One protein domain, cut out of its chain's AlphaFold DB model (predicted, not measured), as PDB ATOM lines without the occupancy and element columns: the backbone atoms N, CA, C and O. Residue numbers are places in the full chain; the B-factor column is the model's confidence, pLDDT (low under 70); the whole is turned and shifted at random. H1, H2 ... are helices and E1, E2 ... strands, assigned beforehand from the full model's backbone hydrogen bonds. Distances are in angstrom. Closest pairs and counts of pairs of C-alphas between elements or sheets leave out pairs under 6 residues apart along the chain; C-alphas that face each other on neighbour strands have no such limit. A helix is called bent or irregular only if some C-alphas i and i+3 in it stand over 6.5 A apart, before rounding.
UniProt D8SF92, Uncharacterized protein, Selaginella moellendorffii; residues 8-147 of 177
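This is residues 8 to 147 of the 177 residues of an uncharacterized protein of Selaginella moellendorffii (UniProt D8SF92). A small two-stranded hairpin, E1 and E2, sits at one end of a long, slim helical bundle whose core is the two long helices H2 and H4, side by side and running opposite ways. H5 and then H6 make a third column along them, H5 packing on the last part of H4 and H6 on H2, while short H3 lies at the hairpin's end and short H1 at the other. The printed part has 140 residues, with the order H1 H2 H3 H4 H5 H6 E1 E2; it is mostly helix, and its one sheet, E1 - E2, is antiparallel. It is only just compact, close to loose, with a radius of gyration of the C-alphas of 17.1 A, and elongated, spanning 54 by 34 by 28 A.

E1 is residues 133 to 138, 15.3 A long, and E2 is residues 141 to 146, 15.5 A, ending at C-alpha 146 at (20.439, 44.002, -57.070). H4, residues 60 to 91, is the longest helix at 46.7 A and begins at C-alpha 60 at (29.110, 57.222, -52.249). H2, residues 13 to 39, measures 36.9 A; it has a kink of 46 degrees near residue 33 and is irregular, with C-alphas 33 and 36 being 7.4 A apart. H5 is residues 95 to 104, 14.3 A, and H6 is residues 107 to 120, 19.5 A. H3 is residues 47 to 51, 6.1 A, and H1 is residues 8 to 11, 4.9 A, starting at C-alpha 8 at (23.911, 38.342, -13.776).

In the hairpin of E1 and E2, N 136 and O 143 are within hydrogen-bond range at 2.9 A, as are N 134 and O 145 at 2.8 A. The closest C-alphas of H4 and E1 are those of Gln 61 and Trp 135, 6.7 A apart; those of H2 and E1 are Leu 36 and Leu 137, 6.5 A. H2 and H4 touch at a shallow tilt of 24 degrees, opposite ways, closest at the C-alphas of Ala 18 and Phe 78, 4.8 A. H6 touches residues 22 to 34 of H2 alone, the same way at a shallow tilt of 6 degrees; the C-alphas of Phe 33 and Tyr 119 are closest, 6.2 A. H4 and H5 form a helical hairpin, closest at the C-alphas of Ala 86 and Leu 98, 5.9 A. H5 and H6 meet only through their link. H3 touches H4, closest at the C-alphas of Pro 48 and Ala 63, 5.0 A. H1 is close to but not clearly touching H2. Every O i to N i+4 pair is within hydrogen-bond range in H3, H4, H5 and H6, and 21 of 23 in H2; H1 is too short for such a pair.

The C-alphas of Asn 92 and Pro 139, the two farthest apart, are 54.5 A apart. The printed part has no cut, and its one long link is H6 to E1, residues 121 to 132. Mean pLDDT of the printed part is 85.2, with residues 121 to 133, 138 to 143 and 146 to 147 under 70.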
ATOM      1  N   GLU A   8      22.574  38.773 -13.348       88.00
ATOM      2  CA  GLU A   8      23.911  38.342 -13.776       88.00
ATOM      3  C   GLU A   8      23.963  37.865 -15.241       88.00
ATOM      4  O   GLU A   8      24.995  38.007 -15.900       88.00
ATOM      5  N   ASP A   9      22.864  37.322 -15.783       87.94
ATOM      6  CA  ASP A   9      22.810  36.882 -17.182       87.94
ATOM      7  C   ASP A   9      22.870  38.076 -18.149       87.94
ATOM      8  O   ASP A   9      23.541  38.004 -19.184       87.94
ATOM      9  N   VAL A  10      22.220  39.189 -17.786       89.44
ATOM     10  CA  VAL A  10      22.157  40.430 -18.582       89.44
ATOM     11  C   VAL A  10      23.202  41.477 -18.192       89.44
ATOM     12  O   VAL A  10      23.326  42.506 -18.852       89.44
ATOM     13  N   GLU A  11      23.989  41.209 -17.157       92.38
ATOM     14  CA  GLU A  11      25.167  41.999 -16.784       92.38
ATOM     15  C   GLU A  11      26.479  41.351 -17.253       92.38
ATOM     16  O   GLU A  11      27.554  41.948 -17.149       92.38
ATOM     17  N   SER A  12      26.414  40.134 -17.805       94.25
ATOM     18  CA  SER A  12      27.584  39.437 -18.339       94.25
ATOM     19  C   SER A  12      28.233  40.195 -19.508       94.25
ATOM     20  O   SER A  12      27.560  40.798 -20.347       94.25
ATOM     21  N   LEU A  13      29.568  40.122 -19.608       96.69
ATOM     22  CA  LEU A  13      30.320  40.767 -20.695       96.69
ATOM     23  C   LEU A  13      29.906  40.260 -22.082       96.69
ATOM     24  O   LEU A  13      29.868  41.046 -23.027       96.69
ATOM     25  N   ASP A  14      29.564  38.976 -22.196       97.44
ATOM     26  CA  ASP A  14      29.088  38.389 -23.450       97.44
ATOM     27  C   ASP A  14      27.720  38.964 -23.839       97.44
ATOM     28  O   ASP A  14      27.496  39.295 -25.002       97.44
ATOM     29  N   TYR A  15      26.818  39.156 -22.870       96.50
ATOM     30  CA  TYR A  15      25.521  39.781 -23.128       96.50
ATOM     31  C   TYR A  15      25.657  41.250 -23.516       96.50
ATOM     32  O   TYR A  15      25.043  41.680 -24.492       96.50
ATOM     33  N   ILE A  16      26.487  42.012 -22.801       96.88
ATOM     34  CA  ILE A  16      26.750  43.416 -23.134       96.88
ATOM     35  C   ILE A  16      27.344  43.522 -24.545       96.88
ATOM     36  O   ILE A  16      26.923  44.373 -25.326       96.88
ATOM     37  N   SER A  17      28.270  42.629 -24.908       97.94
ATOM     38  CA  SER A  17      28.857  42.593 -26.254       97.94
ATOM     39  C   SER A  17      27.816  42.256 -27.326       97.94
ATOM     40  O   SER A  17      27.726  42.965 -28.328       97.94
ATOM     41  N   ALA A  18      26.956  41.256 -27.092       96.81
ATOM     42  CA  ALA A  18      25.847  40.941 -27.992       96.81
ATOM     43  C   ALA A  18      24.885  42.132 -28.151       96.81
ATOM     44  O   ALA A  18      24.497  42.486 -29.263       96.81
ATOM     45  N   GLN A  19      24.517  42.788 -27.049       95.75
ATOM     46  CA  GLN A  19      23.633  43.950 -27.075       95.75
ATOM     47  C   GLN A  19      24.252  45.113 -27.858       95.75
ATOM     48  O   GLN A  19      23.567  45.707 -28.689       95.75
ATOM     49  N   ASN A  20      25.531  45.417 -27.636       97.19
ATOM     50  CA  ASN A  20      26.226  46.479 -28.360       97.19
ATOM     51  C   ASN A  20      26.314  46.173 -29.858       97.19
ATOM     52  O   ASN A  20      25.977  47.036 -30.660       97.19
ATOM     53  N   ALA A  21      26.662  44.940 -30.242       97.19
ATOM     54  CA  ALA A  21      26.687  44.532 -31.646       97.19
ATOM     55  C   ALA A  21      25.309  44.692 -32.315       97.19
ATOM     56  O   ALA A  21      25.207  45.222 -33.421       97.19
ATOM     57  N   MET A  22      24.233  44.315 -31.618       95.25
ATOM     58  CA  MET A  22      22.861  44.513 -32.093       95.25
ATOM     59  C   MET A  22      22.498  46.002 -32.233       95.25
ATOM     60  O   MET A  22      21.879  46.384 -33.224       95.25
ATOM     61  N   LEU A  23      22.844  46.848 -31.261       95.50
ATOM     62  CA  LEU A  23      22.545  48.285 -31.313       95.50
ATOM     63  C   LEU A  23      23.340  48.991 -32.419       95.50
ATOM     64  O   LEU A  23      22.761  49.766 -33.180       95.50
ATOM     65  N   ASP A  24      24.627  48.670 -32.551       96.44
ATOM     66  CA  ASP A  24      25.493  49.167 -33.620       96.44
ATOM     67  C   ASP A  24      24.935  48.778 -34.992       96.44
ATOM     68  O   ASP A  24      24.795  49.633 -35.867       96.44
ATOM     69  N   HIS A  25      24.538  47.510 -35.166       93.69
ATOM     70  CA  HIS A  25      23.850  47.044 -36.373       93.69
ATOM     71  C   HIS A  25      22.626  47.905 -36.682       93.69
ATOM     72  O   HIS A  25      22.483  48.413 -37.798       93.69
ATOM     73  N   MET A  26      21.763  48.117 -35.686       92.62
ATOM     74  CA  MET A  26      20.529  48.872 -35.872       92.62
ATOM     75  C   MET A  26      20.776  50.316 -36.304       92.62
ATOM     76  O   MET A  26      20.076  50.814 -37.192       92.62
ATOM     77  N   TRP A  27      21.762  50.981 -35.701       94.19
ATOM     78  CA  TRP A  27      22.139  52.347 -36.052       94.19
ATOM     79  C   TRP A  27      22.758  52.436 -37.442       94.19
ATOM     80  O   TRP A  27      22.325  53.267 -38.237       94.19
ATOM     81  N   MET A  28      23.684  51.542 -37.784       94.56
ATOM     82  CA  MET A  28      24.313  51.538 -39.108       94.56
ATOM     83  C   MET A  28      23.300  51.250 -40.222       94.56
ATOM     84  O   MET A  28      23.332  51.891 -41.274       94.56
ATOM     85  N   VAL A  29      22.354  50.333 -39.990       90.81
ATOM     86  CA  VAL A  29      21.228  50.109 -40.906       90.81
ATOM     87  C   VAL A  29      20.389  51.378 -41.041       90.81
ATOM     88  O   VAL A  29      20.013  51.739 -42.155       90.81
ATOM     89  N   ASN A  30      20.100  52.087 -39.946       91.50
ATOM     90  CA  ASN A  30      19.357  53.342 -40.037       91.50
ATOM     91  C   ASN A  30      20.087  54.353 -40.926       91.50
ATOM     92  O   ASN A  30      19.483  54.842 -41.874       91.50
ATOM     93  N   ASP A  31      21.378  54.571 -40.675       92.56
ATOM     94  CA  ASP A  31      22.220  55.536 -41.383       92.56
ATOM     95  C   ASP A  31      22.263  55.299 -42.896       92.56
ATOM     96  O   ASP A  31      22.156  56.239 -43.687       92.56
ATOM     97  N   VAL A  32      22.402  54.040 -43.325       89.50
ATOM     98  CA  VAL A  32      22.438  53.702 -44.756       89.50
ATOM     99  C   VAL A  32      21.076  53.931 -45.405       89.50
ATOM    100  O   VAL A  32      20.985  54.529 -46.480       89.50
ATOM    101  N   PHE A  33      19.996  53.472 -44.770       86.88
ATOM    102  CA  PHE A  33      18.664  53.561 -45.364       86.88
ATOM    103  C   PHE A  33      18.087  54.982 -45.312       86.88
ATOM    104  O   PHE A  33      17.374  55.382 -46.240       86.88
ATOM    105  N   SER A  34      18.407  55.754 -44.268       88.19
ATOM    106  CA  SER A  34      17.981  57.143 -44.086       88.19
ATOM    107  C   SER A  34      18.791  58.133 -44.925       88.19
ATOM    108  O   SER A  34      18.303  59.244 -45.158       88.19
ATOM    109  N   PHE A  35      19.972  57.735 -45.421       87.44
ATOM    110  CA  PHE A  35      20.941  58.615 -46.079       87.44
ATOM    111  C   PHE A  35      20.304  59.586 -47.075       87.44
ATOM    112  O   PHE A  35      20.487  60.792 -46.959       87.44
ATOM    113  N   LEU A  36      19.501  59.094 -48.025       82.56
ATOM    114  CA  LEU A  36      18.861  59.931 -49.050       82.56
ATOM    115  C   LEU A  36      18.018  61.056 -48.429       82.56
ATOM    116  O   LEU A  36      18.111  62.225 -48.810       82.56
ATOM    117  N   LYS A  37      17.180  60.696 -47.452       82.31
ATOM    118  CA  LYS A  37      16.271  61.615 -46.756       82.31
ATOM    119  C   LYS A  37      17.046  62.672 -45.974       82.31
ATOM    120  O   LYS A  37      16.561  63.795 -45.831       82.31
ATOM    121  N   GLU A  38      18.197  62.306 -45.427       85.94
ATOM    122  CA  GLU A  38      19.065  63.196 -44.659       85.94
ATOM    123  C   GLU A  38      19.903  64.101 -45.560       85.94
ATOM    124  O   GLU A  38      19.945  65.311 -45.331       85.94
ATOM    125  N   PHE A  39      20.444  63.548 -46.645       84.38
ATOM    126  CA  PHE A  39      21.212  64.251 -47.664       84.38
ATOM    127  C   PHE A  39      20.424  65.432 -48.245       84.38
ATOM    128  O   PHE A  39      20.887  66.569 -48.192       84.38
ATOM    129  N   TYR A  40      19.172  65.221 -48.673       81.00
ATOM    130  CA  TYR A  40      18.317  66.310 -49.178       81.00
ATOM    131  C   TYR A  40      17.892  67.337 -48.118       81.00
ATOM    132  O   TYR A  40      17.337  68.383 -48.452       81.00
ATOM    133  N   LYS A  41      18.137  67.057 -46.836       85.31
ATOM    134  CA  LYS A  41      17.900  67.982 -45.721       85.31
ATOM    135  C   LYS A  41      19.189  68.621 -45.205       85.31
ATOM    136  O   LYS A  41      19.137  69.274 -44.164       85.31
ATOM    137  N   ASN A  42      20.315  68.432 -45.899       83.12
ATOM    138  CA  ASN A  42      21.646  68.854 -45.461       83.12
ATOM    139  C   ASN A  42      21.994  68.332 -44.052       83.12
ATOM    140  O   ASN A  42      22.589  69.043 -43.242       83.12
ATOM    141  N   LYS A  43      21.570  67.103 -43.735       85.06
ATOM    142  CA  LYS A  43      21.934  66.388 -42.509       85.06
ATOM    143  C   LYS A  43      22.954  65.312 -42.864       85.06
ATOM    144  O   LYS A  43      22.670  64.443 -43.678       85.06
ATOM    145  N   PHE A  44      24.125  65.384 -42.240       84.31
ATOM    146  CA  PHE A  44      25.270  64.514 -42.535       84.31
ATOM    147  C   PHE A  44      25.727  63.724 -41.301       84.31
ATOM    148  O   PHE A  44      26.877  63.312 -41.207       84.31
ATOM    149  N   ASN A  45      24.820  63.520 -40.343       87.44
ATOM    150  CA  ASN A  45      25.079  62.751 -39.127       87.44
ATOM    151  C   ASN A  45      24.750  61.272 -39.364       87.44
ATOM    152  O   ASN A  45      23.935  60.709 -38.644       87.44
ATOM    153  N   ASN A  46      25.348  60.695 -40.404       90.56
ATOM    154  CA  ASN A  46      25.200  59.291 -40.765       90.56
ATOM    155  C   ASN A  46      26.543  58.735 -41.245       90.56
ATOM    156  O   ASN A  46      27.388  59.456 -41.789       90.56
ATOM    157  N   LEU A  47      26.742  57.439 -41.036       92.38
ATOM    158  CA  LEU A  47      28.004  56.769 -41.296       92.38
ATOM    159  C   LEU A  47      28.491  56.895 -42.753       92.38
ATOM    160  O   LEU A  47      29.676  57.181 -42.926       92.38
ATOM    161  N   PRO A  48      27.653  56.789 -43.807       90.75
ATOM    162  CA  PRO A  48      28.135  57.012 -45.169       90.75
ATOM    163  C   PRO A  48      28.670  58.434 -45.398       90.75
ATOM    164  O   PRO A  48      29.682  58.595 -46.077       90.75
ATOM    165  N   ALA A  49      28.050  59.468 -44.814       89.88
ATOM    166  CA  ALA A  49      28.558  60.838 -44.912       89.88
ATOM    167  C   ALA A  49      29.894  61.013 -44.179       89.88
ATOM    168  O   ALA A  49      30.782  61.694 -44.687       89.88
ATOM    169  N   VAL A  50      30.059  60.369 -43.020       91.12
ATOM    170  CA  VAL A  50      31.337  60.359 -42.293       91.12
ATOM    171  C   VAL A  50      32.416  59.649 -43.112       91.12
ATOM    172  O   VAL A  50      33.510  60.184 -43.275       91.12
ATOM    173  N   LEU A  51      32.110  58.483 -43.684       91.69
ATOM    174  CA  LEU A  51      33.051  57.715 -44.503       91.69
ATOM    175  C   LEU A  51      33.492  58.467 -45.759       91.69
ATOM    176  O   LEU A  51      34.642  58.340 -46.155       91.69
ATOM    177  N   LEU A  52      32.636  59.305 -46.346       88.94
ATOM    178  CA  LEU A  52      33.015  60.168 -47.471       88.94
ATOM    179  C   LEU A  52      34.088  61.217 -47.121       88.94
ATOM    180  O   LEU A  52      34.640  61.841 -48.024       88.94
ATOM    181  N   THR A  53      34.388  61.430 -45.836       88.44
ATOM    182  CA  THR A  53      35.507  62.283 -45.403       88.44
ATOM    183  C   THR A  53      36.845  61.536 -45.331       88.44
ATOM    184  O   THR A  53      37.896  62.172 -45.224       88.44
ATOM    185  N   ASP A  54      36.824  60.202 -45.410       88.81
ATOM    186  CA  ASP A  54      38.015  59.357 -45.431       88.81
ATOM    187  C   ASP A  54      38.649  59.347 -46.833       88.81
ATOM    188  O   ASP A  54      37.983  59.119 -47.841       88.81
ATOM    189  N   GLN A  55      39.967  59.553 -46.910       86.50
ATOM    190  CA  GLN A  55      40.709  59.611 -48.177       86.50
ATOM    191  C   GLN A  55      40.700  58.289 -48.967       86.50
ATOM    192  O   GLN A  55      40.975  58.289 -50.168       86.50
ATOM    193  N   SER A  56      40.420  57.164 -48.308       87.00
ATOM    194  CA  SER A  56      40.311  55.841 -48.931       87.00
ATOM    195  C   SER A  56      38.957  55.591 -49.605       87.00
ATOM    196  O   SER A  56      38.839  54.658 -50.402       87.00
ATOM    197  N   VAL A  57      37.953  56.429 -49.336       88.12
ATOM    198  CA  VAL A  57      36.594  56.316 -49.871       88.12
ATOM    199  C   VAL A  57      36.411  57.356 -50.974       88.12
ATOM    200  O   VAL A  57      36.396  58.555 -50.722       88.12
ATOM    201  N   GLN A  58      36.274  56.904 -52.224       85.44
ATOM    202  CA  GLN A  58      36.216  57.814 -53.378       85.44
ATOM    203  C   GLN A  58      34.794  58.120 -53.841       85.44
ATOM    204  O   GLN A  58      34.550  59.152 -54.466       85.44
ATOM    205  N   THR A  59      33.848  57.222 -53.567       85.88
ATOM    206  CA  THR A  59      32.471  57.347 -54.041       85.88
ATOM    207  C   THR A  59      31.461  57.082 -52.933       85.88
ATOM    208  O   THR A  59      31.734  56.390 -51.953       85.88
ATOM    209  N   PHE A  60      30.234  57.577 -53.119       85.56
ATOM    210  CA  PHE A  60      29.110  57.222 -52.249       85.56
ATOM    211  C   PHE A  60      28.878  55.706 -52.199       85.56
ATOM    212  O   PHE A  60      28.584  55.160 -51.140       85.56
ATOM    213  N   GLN A  61      29.064  55.006 -53.321       85.38
ATOM    214  CA  GLN A  61      28.928  53.554 -53.346       85.38
ATOM    215  C   GLN A  61      30.023  52.864 -52.518       85.38
ATOM    216  O   GLN A  61      29.730  51.862 -51.871       85.38
ATOM    217  N   ASP A  62      31.249  53.395 -52.481       87.56
ATOM    218  CA  ASP A  62      32.312  52.876 -51.608       87.56
ATOM    219  C   ASP A  62      31.958  53.060 -50.132       87.56
ATOM    220  O   ASP A  62      32.157  52.140 -49.334       87.56
ATOM    221  N   ALA A  63      31.371  54.209 -49.781       90.06
ATOM    222  CA  ALA A  63      30.874  54.472 -48.435       90.06
ATOM    223  C   ALA A  63      29.766  53.478 -48.053       90.06
ATOM    224  O   ALA A  63      29.877  52.807 -47.032       90.06
ATOM    225  N   VAL A  64      28.756  53.294 -48.914       88.25
ATOM    226  CA  VAL A  64      27.674  52.315 -48.705       88.25
ATOM    227  C   VAL A  64      28.215  50.893 -48.586       88.25
ATOM    228  O   VAL A  64      27.829  50.172 -47.671       88.25
ATOM    229  N   ASN A  65      29.127  50.479 -49.468       87.00
ATOM    230  CA  ASN A  65      29.728  49.144 -49.428       87.00
ATOM    231  C   ASN A  65      30.513  48.914 -48.132       87.00
ATOM    232  O   ASN A  65      30.487  47.819 -47.571       87.00
ATOM    233  N   THR A  66      31.222  49.942 -47.667       91.12
ATOM    234  CA  THR A  66      31.995  49.890 -46.426       91.12
ATOM    235  C   THR A  66      31.070  49.818 -45.221       91.12
ATOM    236  O   THR A  66      31.238  48.924 -44.396       91.12
ATOM    237  N   THR A  67      30.041  50.669 -45.152       91.62
ATOM    238  CA  THR A  67      29.035  50.582 -44.092       91.62
ATOM    239  C   THR A  67      28.326  49.234 -44.102       91.62
ATOM    240  O   THR A  67      28.125  48.649 -43.046       91.62
ATOM    241  N   TRP A  68      27.993  48.698 -45.279       88.75
ATOM    242  CA  TRP A  68      27.359  47.387 -45.372       88.75
ATOM    243  C   TRP A  68      28.258  46.280 -44.830       88.75
ATOM    244  O   TRP A  68      27.788  45.439 -44.077       88.75
ATOM    245  N   ARG A  69      29.563  46.306 -45.129       90.44
ATOM    246  CA  ARG A  69      30.513  45.360 -44.527       90.44
ATOM    247  C   ARG A  69      30.519  45.466 -43.001       90.44
ATOM    248  O   ARG A  69      30.430  44.443 -42.341       90.44
ATOM    249  N   MET A  70      30.533  46.682 -42.457       93.81
ATOM    250  CA  MET A  70      30.475  46.897 -41.005       93.81
ATOM    251  C   MET A  70      29.171  46.366 -40.391       93.81
ATOM    252  O   MET A  70      29.207  45.766 -39.323       93.81
ATOM    253  N   ILE A  71      28.032  46.538 -41.073       91.56
ATOM    254  CA  ILE A  71      26.745  45.949 -40.666       91.56
ATOM    255  C   ILE A  71      26.878  44.426 -40.564       91.56
ATOM    256  O   ILE A  71      26.476  43.856 -39.556       91.56
ATOM    257  N   GLN A  72      27.477  43.779 -41.566       90.50
ATOM    258  CA  GLN A  72      27.683  42.327 -41.565       90.50
ATOM    259  C   GLN A  72      28.637  41.870 -40.461       90.50
ATOM    260  O   GLN A  72      28.336  40.902 -39.769       90.50
ATOM    261  N   ASP A  73      29.732  42.600 -40.236       94.25
ATOM    262  CA  ASP A  73      30.662  42.312 -39.142       94.25
ATOM    263  C   ASP A  73      29.932  42.341 -37.782       94.25
ATOM    264  O   ASP A  73      30.198  41.511 -36.913       94.25
ATOM    265  N   LYS A  74      28.957  43.249 -37.607       95.06
ATOM    266  CA  LYS A  74      28.104  43.304 -36.407       95.06
ATOM    267  C   LYS A  74      27.063  42.188 -36.328       95.06
ATOM    268  O   LYS A  74      26.754  41.745 -35.222       95.06
ATOM    269  N   GLU A  75      26.538  41.709 -37.455       92.44
ATOM    270  CA  GLU A  75      25.685  40.509 -37.479       92.44
ATOM    271  C   GLU A  75      26.471  39.280 -37.005       92.44
ATOM    272  O   GLU A  75      26.000  38.552 -36.127       92.44
ATOM    273  N   ASP A  76      27.687  39.092 -37.521       93.62
ATOM    274  CA  ASP A  76      28.571  37.988 -37.143       93.62
ATOM    275  C   ASP A  76      28.993  38.081 -35.665       93.62
ATOM    276  O   ASP A  76      28.957  37.080 -34.942       93.62
ATOM    277  N   GLU A  77      29.327  39.283 -35.183       96.44
ATOM    278  CA  GLU A  77      29.656  39.539 -33.774       96.44
ATOM    279  C   GLU A  77      28.475  39.205 -32.845       96.44
ATOM    280  O   GLU A  77      28.649  38.519 -31.834       96.44
ATOM    281  N   PHE A  78      27.257  39.623 -33.205       96.12
ATOM    282  CA  PHE A  78      26.053  39.290 -32.444       96.12
ATOM    283  C   PHE A  78      25.828  37.775 -32.372       96.12
ATOM    284  O   PHE A  78      25.590  37.243 -31.285       96.12
ATOM    285  N   ILE A  79      25.912  37.079 -33.511       94.69
ATOM    286  CA  ILE A  79      25.723  35.622 -33.583       94.69
ATOM    287  C   ILE A  79      26.744  34.914 -32.690       94.69
ATOM    288  O   ILE A  79      26.366  34.050 -31.898       94.69
ATOM    289  N   PHE A  80      28.012  35.325 -32.757       96.75
ATOM    290  CA  PHE A  80      29.087  34.754 -31.953       96.75
ATOM    291  C   PHE A  80      28.791  34.823 -30.447       96.75
ATOM    292  O   PHE A  80      28.800  33.794 -29.763       96.75
ATOM    293  N   TYR A  81      28.480  36.012 -29.920       97.81
ATOM    294  CA  TYR A  81      28.200  36.167 -28.489       97.81
ATOM    295  C   TYR A  81      26.885  35.509 -28.073       97.81
ATOM    296  O   TYR A  81      26.808  34.890 -27.008       97.81
ATOM    297  N   ARG A  82      25.857  35.567 -28.925       96.31
ATOM    298  CA  ARG A  82      24.587  34.882 -28.675       96.31
ATOM    299  C   ARG A  82      24.784  33.374 -28.543       96.31
ATOM    300  O   ARG A  82      24.163  32.763 -27.673       96.31
ATOM    301  N   ASP A  83      25.638  32.769 -29.364       97.12
ATOM    302  CA  ASP A  83      25.903  31.330 -29.316       97.12
ATOM    303  C   ASP A  83      26.673  30.925 -28.051       97.12
ATOM    304  O   ASP A  83      26.361  29.893 -27.450       97.12
ATOM    305  N   ILE A  84      27.605  31.763 -27.579       97.31
ATOM    306  CA  ILE A  84      28.265  31.579 -26.275       97.31
ATOM    307  C   ILE A  84      27.230  31.599 -25.143       97.31
ATOM    308  O   ILE A  84      27.189  30.679 -24.317       97.31
ATOM    309  N   LEU A  85      26.365  32.616 -25.124       97.25
ATOM    310  CA  LEU A  85      25.313  32.770 -24.117       97.25
ATOM    311  C   LEU A  85      24.342  31.588 -24.141       97.25
ATOM    312  O   LEU A  85      24.036  31.023 -23.091       97.25
ATOM    313  N   ALA A  86      23.907  31.156 -25.326       96.50
ATOM    314  CA  ALA A  86      22.996  30.030 -25.484       96.50
ATOM    315  C   ALA A  86      23.632  28.709 -25.020       96.50
ATOM    316  O   ALA A  86      23.005  27.934 -24.291       96.50
ATOM    317  N   ALA A  87      24.897  28.459 -25.366       96.94
ATOM    318  CA  ALA A  87      25.616  27.273 -24.909       96.94
ATOM    319  C   ALA A  87      25.740  27.241 -23.375       96.94
ATOM    320  O   ALA A  87      25.501  26.202 -22.747       96.94
ATOM    321  N   ASN A  88      26.060  28.381 -22.759       95.44
ATOM    322  CA  ASN A  88      26.161  28.509 -21.307       95.44
ATOM    323  C   ASN A  88      24.795  28.359 -20.622       95.44
ATOM    324  O   ASN A  88      24.676  27.615 -19.646       95.44
ATOM    325  N   ALA A  89      23.750  28.991 -21.151       95.25
ATOM    326  CA  ALA A  89      22.392  28.889 -20.632       95.25
ATOM    327  C   ALA A  89      21.865  27.447 -20.706       95.25
ATOM    328  O   ALA A  89      21.312  26.933 -19.731       95.25
ATOM    329  N   SER A  90      22.114  26.752 -21.821       96.12
ATOM    330  CA  SER A  90      21.754  25.342 -21.994       96.12
ATOM    331  C   SER A  90      22.484  24.437 -21.006       96.12
ATOM    332  O   SER A  90      21.857  23.560 -20.410       96.12
ATOM    333  N   ARG A  91      23.792  24.646 -20.798       96.44
ATOM    334  CA  ARG A  91      24.593  23.855 -19.849       96.44
ATOM    335  C   ARG A  91      24.099  24.008 -18.409       96.44
ATOM    336  O   ARG A  91      24.121  23.040 -17.657       96.44
ATOM    337  N   ASN A  92      23.635  25.203 -18.049       94.56
ATOM    338  CA  ASN A  92      23.182  25.536 -16.699       94.56
ATOM    339  C   ASN A  92      21.657  25.415 -16.507       94.56
ATOM    340  O   ASN A  92      21.137  25.786 -15.460       94.56
ATOM    341  N   GLY A  93      20.917  24.907 -17.500       94.19
ATOM    342  CA  GLY A  93      19.467  24.709 -17.393       94.19
ATOM    343  C   GLY A  93      18.634  26.000 -17.368       94.19
ATOM    344  O   GLY A  93      17.472  25.959 -16.961       94.19
ATOM    345  N   LYS A  94      19.184  27.129 -17.835       94.06
ATOM    346  CA  LYS A  94      18.535  28.452 -17.856       94.06
ATOM    347  C   LYS A  94      17.544  28.588 -19.023       94.06
ATOM    348  O   LYS A  94      17.779  29.296 -20.001       94.06
ATOM    349  N   LYS A  95      16.419  27.872 -18.939       93.19
ATOM    350  CA  LYS A  95      15.421  27.758 -20.026       93.19
ATOM    351  C   LYS A  95      14.760  29.079 -20.420       93.19
ATOM    352  O   LYS A  95      14.459  29.271 -21.593       93.19
ATOM    353  N   ASP A  96      14.494  29.960 -19.463       93.94
ATOM    354  CA  ASP A  96      13.829  31.234 -19.753       93.94
ATOM    355  C   ASP A  96      14.788  32.250 -20.379       93.94
ATOM    356  O   ASP A  96      14.389  32.961 -21.300       93.94
ATOM    357  N   PHE A  97      16.063  32.231 -19.981       94.25
ATOM    358  CA  PHE A  97      17.102  33.013 -20.647       94.25
ATOM    359  C   PHE A  97      17.333  32.539 -22.090       94.25
ATOM    360  O   PHE A  97      17.409  33.361 -22.996       94.25
ATOM    361  N   LEU A  98      17.320  31.224 -22.346       93.75
ATOM    362  CA  LEU A  98      17.360  30.689 -23.716       93.75
ATOM    363  C   LEU A  98      16.221  31.224 -24.595       93.75
ATOM    364  O   LEU A  98      16.480  31.748 -25.674       93.75
ATOM    365  N   LYS A  99      14.970  31.166 -24.116       92.25
ATOM    366  CA  LYS A  99      13.823  31.730 -24.855       92.25
ATOM    367  C   LYS A  99      13.991  33.225 -25.114       92.25
ATOM    368  O   LYS A  99      13.571  33.727 -26.151       92.25
ATOM    369  N   PHE A 100      14.559  33.945 -24.152       92.19
ATOM    370  CA  PHE A 100      14.841  35.363 -24.308       92.19
ATOM    371  C   PHE A 100      15.883  35.616 -25.412       92.19
ATOM    372  O   PHE A 100      15.635  36.463 -26.267       92.19
ATOM    373  N   LEU A 101      16.977  34.847 -25.464       92.25
ATOM    374  CA  LEU A 101      17.984  34.927 -26.534       92.25
ATOM    375  C   LEU A 101      17.411  34.571 -27.918       92.25
ATOM    376  O   LEU A 101      17.770  35.200 -28.919       92.25
ATOM    377  N   ASP A 102      16.487  33.608 -27.983       90.12
ATOM    378  CA  ASP A 102      15.783  33.260 -29.224       90.12
ATOM    379  C   ASP A 102      14.966  34.447 -29.748       90.12
ATOM    380  O   ASP A 102      15.044  34.790 -30.927       90.12
ATOM    381  N   VAL A 103      14.225  35.126 -28.867       88.88
ATOM    382  CA  VAL A 103      13.459  36.324 -29.245       88.88
ATOM    383  C   VAL A 103      14.381  37.494 -29.584       88.88
ATOM    384  O   VAL A 103      14.116  38.221 -30.541       88.88
ATOM    385  N   LEU A 104      15.482  37.669 -28.848       88.31
ATOM    386  CA  LEU A 104      16.479  38.702 -29.133       88.31
ATOM    387  C   LEU A 104      17.081  38.527 -30.534       88.31
ATOM    388  O   LEU A 104      17.289  39.506 -31.243       88.31
ATOM    389  N   SER A 105      17.264  37.281 -30.983       88.25
ATOM    390  CA  SER A 105      17.762  36.969 -32.330       88.25
ATOM    391  C   SER A 105      16.846  37.480 -33.453       88.25
ATOM    392  O   SER A 105      17.289  37.626 -34.591       88.25
ATOM    393  N   CYS A 106      15.579  37.793 -33.163       87.06
ATOM    394  CA  CYS A 106      14.665  38.387 -34.138       87.06
ATOM    395  C   CYS A 106      14.896  39.892 -34.355       87.06
ATOM    396  O   CYS A 106      14.353  40.447 -35.309       87.06
ATOM    397  N   ALA A 107      15.674  40.561 -33.503       86.25
ATOM    398  CA  ALA A 107      15.823  42.013 -33.522       86.25
ATOM    399  C   ALA A 107      16.520  42.530 -34.795       86.25
ATOM    400  O   ALA A 107      16.020  43.453 -35.437       86.25
ATOM    401  N   ILE A 108      17.619  41.890 -35.203       86.38
ATOM    402  CA  ILE A 108      18.384  42.203 -36.423       86.38
ATOM    403  C   ILE A 108      17.524  42.073 -37.697       86.38
ATOM    404  O   ILE A 108      17.362  43.069 -38.412       86.38
ATOM    405  N   PRO A 109      16.905  40.910 -37.995       82.88
ATOM    406  CA  PRO A 109      16.090  40.774 -39.200       82.88
ATOM    407  C   PRO A 109      14.837  41.658 -39.164       82.88
ATOM    408  O   PRO A 109      14.452  42.205 -40.198       82.88
ATOM    409  N   ALA A 110      14.219  41.857 -37.993       84.44
ATOM    410  CA  ALA A 110      13.083  42.767 -37.860       84.44
ATOM    411  C   ALA A 110      13.476  44.222 -38.155       84.44
ATOM    412  O   ALA A 110      12.727  44.930 -38.828       84.44
ATOM    413  N   ASN A 111      14.656  44.661 -37.703       86.50
ATOM    414  CA  ASN A 111      15.149  46.004 -37.979       86.50
ATOM    415  C   ASN A 111      15.419  46.229 -39.472       86.50
ATOM    416  O   ASN A 111      15.045  47.276 -39.993       86.50
ATOM    417  N   LEU A 112      15.993  45.250 -40.180       82.44
ATOM    418  CA  LEU A 112      16.203  45.343 -41.633       82.44
ATOM    419  C   LEU A 112      14.880  45.511 -42.393       82.44
ATOM    420  O   LEU A 112      14.745  46.419 -43.216       82.44
ATOM    421  N   VAL A 113      13.879  44.687 -42.066       80.31
ATOM    422  CA  VAL A 113      12.534  44.771 -42.662       80.31
ATOM    423  C   VAL A 113      11.879  46.118 -42.349       80.31
ATOM    424  O   VAL A 113      11.303  46.758 -43.233       80.31
ATOM    425  N   TYR A 114      11.987  46.577 -41.101       83.44
ATOM    426  CA  TYR A 114      11.468  47.874 -40.687       83.44
ATOM    427  C   TYR A 114      12.148  49.026 -41.436       83.44
ATOM    428  O   TYR A 114      11.456  49.841 -42.038       83.44
ATOM    429  N   ALA A 115      13.480  49.093 -41.451       83.19
ATOM    430  CA  ALA A 115      14.220  50.176 -42.091       83.19
ATOM    431  C   ALA A 115      13.947  50.227 -43.600       83.19
ATOM    432  O   ALA A 115      13.629  51.287 -44.141       83.19
ATOM    433  N   SER A 116      13.983  49.073 -44.264       77.94
ATOM    434  CA  SER A 116      13.667  48.951 -45.684       77.94
ATOM    435  C   SER A 116      12.258  49.453 -46.007       77.94
ATOM    436  O   SER A 116      12.098  50.363 -46.822       77.94
ATOM    437  N   SER A 117      11.239  48.951 -45.303       76.00
ATOM    438  CA  SER A 117       9.855  49.379 -45.530       76.00
ATOM    439  C   SER A 117       9.623  50.855 -45.187       76.00
ATOM    440  O   SER A 117       8.920  51.551 -45.921       76.00
ATOM    441  N   HIS A 118      10.240  51.353 -44.112       81.56
ATOM    442  CA  HIS A 118      10.086  52.730 -43.647       81.56
ATOM    443  C   HIS A 118      10.690  53.753 -44.614       81.56
ATOM    444  O   HIS A 118      10.118  54.829 -44.801       81.56
ATOM    445  N   TYR A 119      11.841  53.443 -45.213       79.56
ATOM    446  CA  TYR A 119      12.570  54.391 -46.053       79.56
ATOM    447  C   TYR A 119      12.336  54.187 -47.552       79.56
ATOM    448  O   TYR A 119      12.321  55.174 -48.290       79.56
ATOM    449  N   HIS A 120      12.151  52.950 -48.020       74.75
ATOM    450  CA  HIS A 120      12.124  52.620 -49.456       74.75
ATOM    451  C   HIS A 120      10.816  51.964 -49.917       74.75
ATOM    452  O   HIS A 120      10.667  51.683 -51.108       74.75
ATOM    453  N   GLY A 121       9.859  51.772 -49.002       66.56
ATOM    454  CA  GLY A 121       8.590  51.103 -49.274       66.56
ATOM    455  C   GLY A 121       8.714  49.577 -49.300       66.56
ATOM    456  O   GLY A 121       9.804  49.012 -49.338       66.56
ATOM    457  N   VAL A 122       7.569  48.896 -49.263       61.12
ATOM    458  CA  VAL A 122       7.498  47.425 -49.173       61.12
ATOM    459  C   VAL A 122       8.012  46.703 -50.425       61.12
ATOM    460  O   VAL A 122       8.376  45.538 -50.340       61.12
ATOM    461  N   ASP A 123       8.118  47.394 -51.560       57.03
ATOM    462  CA  ASP A 123       8.561  46.805 -52.832       57.03
ATOM    463  C   ASP A 123      10.095  46.649 -52.929       57.03
ATOM    464  O   ASP A 123      10.593  46.025 -53.862       57.03
ATOM    465  N   ASN A 124      10.854  47.195 -51.967       56.81
ATOM    466  CA  ASN A 124      12.323  47.137 -51.912       56.81
ATOM    467  C   ASN A 124      12.829  46.416 -50.650       56.81
ATOM    468  O   ASN A 124      13.847  46.808 -50.073       56.81
ATOM    469  N   LEU A 125      12.098  45.387 -50.204       58.00
ATOM    470  CA  LEU A 125      12.400  44.614 -48.998       58.00
ATOM    471  C   LEU A 125      13.774  43.942 -49.080       58.00
ATOM    472  O   LEU A 125      13.969  42.950 -49.782       58.00
ATOM    473  N   LEU A 126      14.715  44.457 -48.294       63.00
ATOM    474  CA  LEU A 126      15.963  43.768 -47.998       63.00
ATOM    475  C   LEU A 126      15.747  42.896 -46.760       63.00
ATOM    476  O   LEU A 126      15.713  43.386 -45.634       63.00
ATOM    477  N   SER A 127      15.567  41.593 -46.974       52.00
ATOM    478  CA  SER A 127      15.528  40.592 -45.906       52.00
ATOM    479  C   SER A 127      16.839  39.808 -45.891       52.00
ATOM    480  O   SER A 127      17.172  39.215 -46.911       52.00
ATOM    481  N   GLY A 128      17.535  39.817 -44.749       47.25
ATOM    482  CA  GLY A 128      18.640  38.928 -44.348       47.25
ATOM    483  C   GLY A 128      19.469  38.252 -45.451       47.25
ATOM    484  O   GLY A 128      19.016  37.318 -46.110       47.25
ATOM    485  N   GLY A 129      20.731  38.666 -45.575       47.88
ATOM    486  CA  GLY A 129      21.730  38.104 -46.484       47.88
ATOM    487  C   GLY A 129      22.732  39.169 -46.938       47.88
ATOM    488  O   GLY A 129      22.475  40.365 -46.804       47.88
ATOM    489  N   THR A 130      23.870  38.754 -47.502       51.56
ATOM    490  CA  THR A 130      24.850  39.680 -48.093       51.56
ATOM    491  C   THR A 130      24.238  40.399 -49.289       51.56
ATOM    492  O   THR A 130      24.298  39.903 -50.417       51.56
ATOM    493  N   PHE A 131      23.642  41.568 -49.057       58.31
ATOM    494  CA  PHE A 131      23.156  42.409 -50.136       58.31
ATOM    495  C   PHE A 131      24.333  42.837 -51.022       58.31
ATOM    496  O   PHE A 131      25.338  43.374 -50.557       58.31
ATOM    497  N   ARG A 132      24.199  42.584 -52.324       60.62
ATOM    498  CA  ARG A 132      25.101  43.089 -53.359       60.62
ATOM    499  C   ARG A 132      24.259  43.767 -54.416       60.62
ATOM    500  O   ARG A 132      23.492  43.100 -55.108       60.62
ATOM    501  N   GLY A 133      24.414  45.075 -54.535       68.94
ATOM    502  CA  GLY A 133      23.730  45.865 -55.541       68.94
ATOM    503  C   GLY A 133      24.130  47.331 -55.482       68.94
ATOM    504  O   GLY A 133      24.820  47.772 -54.562       68.94
ATOM    505  N   THR A 134      23.721  48.076 -56.498       75.12
ATOM    506  CA  THR A 134      24.041  49.494 -56.646       75.12
ATOM    507  C   THR A 134      22.943  50.346 -56.028       75.12
ATOM    508  O   THR A 134      21.762  50.156 -56.327       75.12
ATOM    509  N   TRP A 135      23.343  51.297 -55.190       76.69
ATOM    510  CA  TRP A 135      22.456  52.285 -54.593       76.69
ATOM    511  C   TRP A 135      22.447  53.536 -55.462       76.69
ATOM    512  O   TRP A 135      23.461  54.215 -55.616       76.69
ATOM    513  N   ILE A 136      21.289  53.840 -56.040       73.56
ATOM    514  CA  ILE A 136      21.086  55.028 -56.865       73.56
ATOM    515  C   ILE A 136      20.227  56.011 -56.075       73.56
ATOM    516  O   ILE A 136      19.086  55.716 -55.709       73.56
ATOM    517  N   LEU A 137      20.789  57.191 -55.826       72.19
ATOM    518  CA  LEU A 137      20.096  58.298 -55.179       72.19
ATOM    519  C   LEU A 137      19.251  59.037 -56.228       72.19
ATOM    520  O   LEU A 137      19.762  59.893 -56.947       72.19
ATOM    521  N   ASP A 138      17.967  58.688 -56.344       68.25
ATOM    522  CA  ASP A 138      16.996  59.468 -57.114       68.25
ATOM    523  C   ASP A 138      16.264  60.457 -56.178       68.25
ATOM    524  O   ASP A 138      15.920  60.099 -55.048       68.25
ATOM    525  N   PRO A 139      15.984  61.703 -56.611       67.75
ATOM    526  CA  PRO A 139      15.338  62.708 -55.763       67.75
ATOM    527  C   PRO A 139      13.983  62.306 -55.175       67.75
ATOM    528  O   PRO A 139      13.525  62.921 -54.212       67.75
ATOM    529  N   LYS A 140      13.309  61.313 -55.764       68.81
ATOM    530  CA  LYS A 140      12.005  60.827 -55.311       68.81
ATOM    531  C   LYS A 140      12.102  59.513 -54.539       68.81
ATOM    532  O   LYS A 140      11.169  59.209 -53.798       68.81
ATOM    533  N   ARG A 141      13.168  58.727 -54.721       68.00
ATOM    534  CA  ARG A 141      13.349  57.421 -54.067       68.00
ATOM    535  C   ARG A 141      14.796  56.936 -54.110       68.00
ATOM    536  O   ARG A 141      15.526  57.214 -55.050       68.00
ATOM    537  N   THR A 142      15.181  56.096 -53.157       67.31
ATOM    538  CA  THR A 142      16.387  55.276 -53.313       67.31
ATOM    539  C   THR A 142      16.039  54.107 -54.225       67.31
ATOM    540  O   THR A 142      15.071  53.394 -53.962       67.31
ATOM    541  N   ILE A 143      16.795  53.919 -55.305       69.00
ATOM    542  CA  ILE A 143      16.655  52.746 -56.174       69.00
ATOM    543  C   ILE A 143      17.796  51.797 -55.845       69.00
ATOM    544  O   ILE A 143      18.968  52.149 -55.986       69.00
ATOM    545  N   ILE A 144      17.436  50.595 -55.414       70.44
ATOM    546  CA  ILE A 144      18.379  49.534 -55.100       70.44
ATOM    547  C   ILE A 144      18.369  48.551 -56.272       70.44
ATOM    548  O   ILE A 144      17.373  47.877 -56.519       70.44
ATOM    549  N   VAL A 145      19.466  48.497 -57.028       71.44
ATOM    550  CA  VAL A 145      19.609  47.579 -58.165       71.44
ATOM    551  C   VAL A 145      20.430  46.376 -57.720       71.44
ATOM    552  O   VAL A 145      21.649  46.473 -57.604       71.44
ATOM    553  N   SER A 146      19.769  45.251 -57.448       65.88
ATOM    554  CA  SER A 146      20.439  44.002 -57.070       65.88
ATOM    555  C   SER A 146      21.376  43.500 -58.175       65.88
ATOM    556  O   SER A 146      21.051  43.582 -59.360       65.88
ATOM    557  N   ASP A 147      22.530  42.945 -57.796       59.81
ATOM    558  CA  ASP A 147      23.420  42.257 -58.735       59.81
ATOM    559  C   ASP A 147      22.720  40.977 -59.247       59.81
ATOM    560  O   ASP A 147      22.324  40.122 -58.445       59.81
TER     561      ASP A 147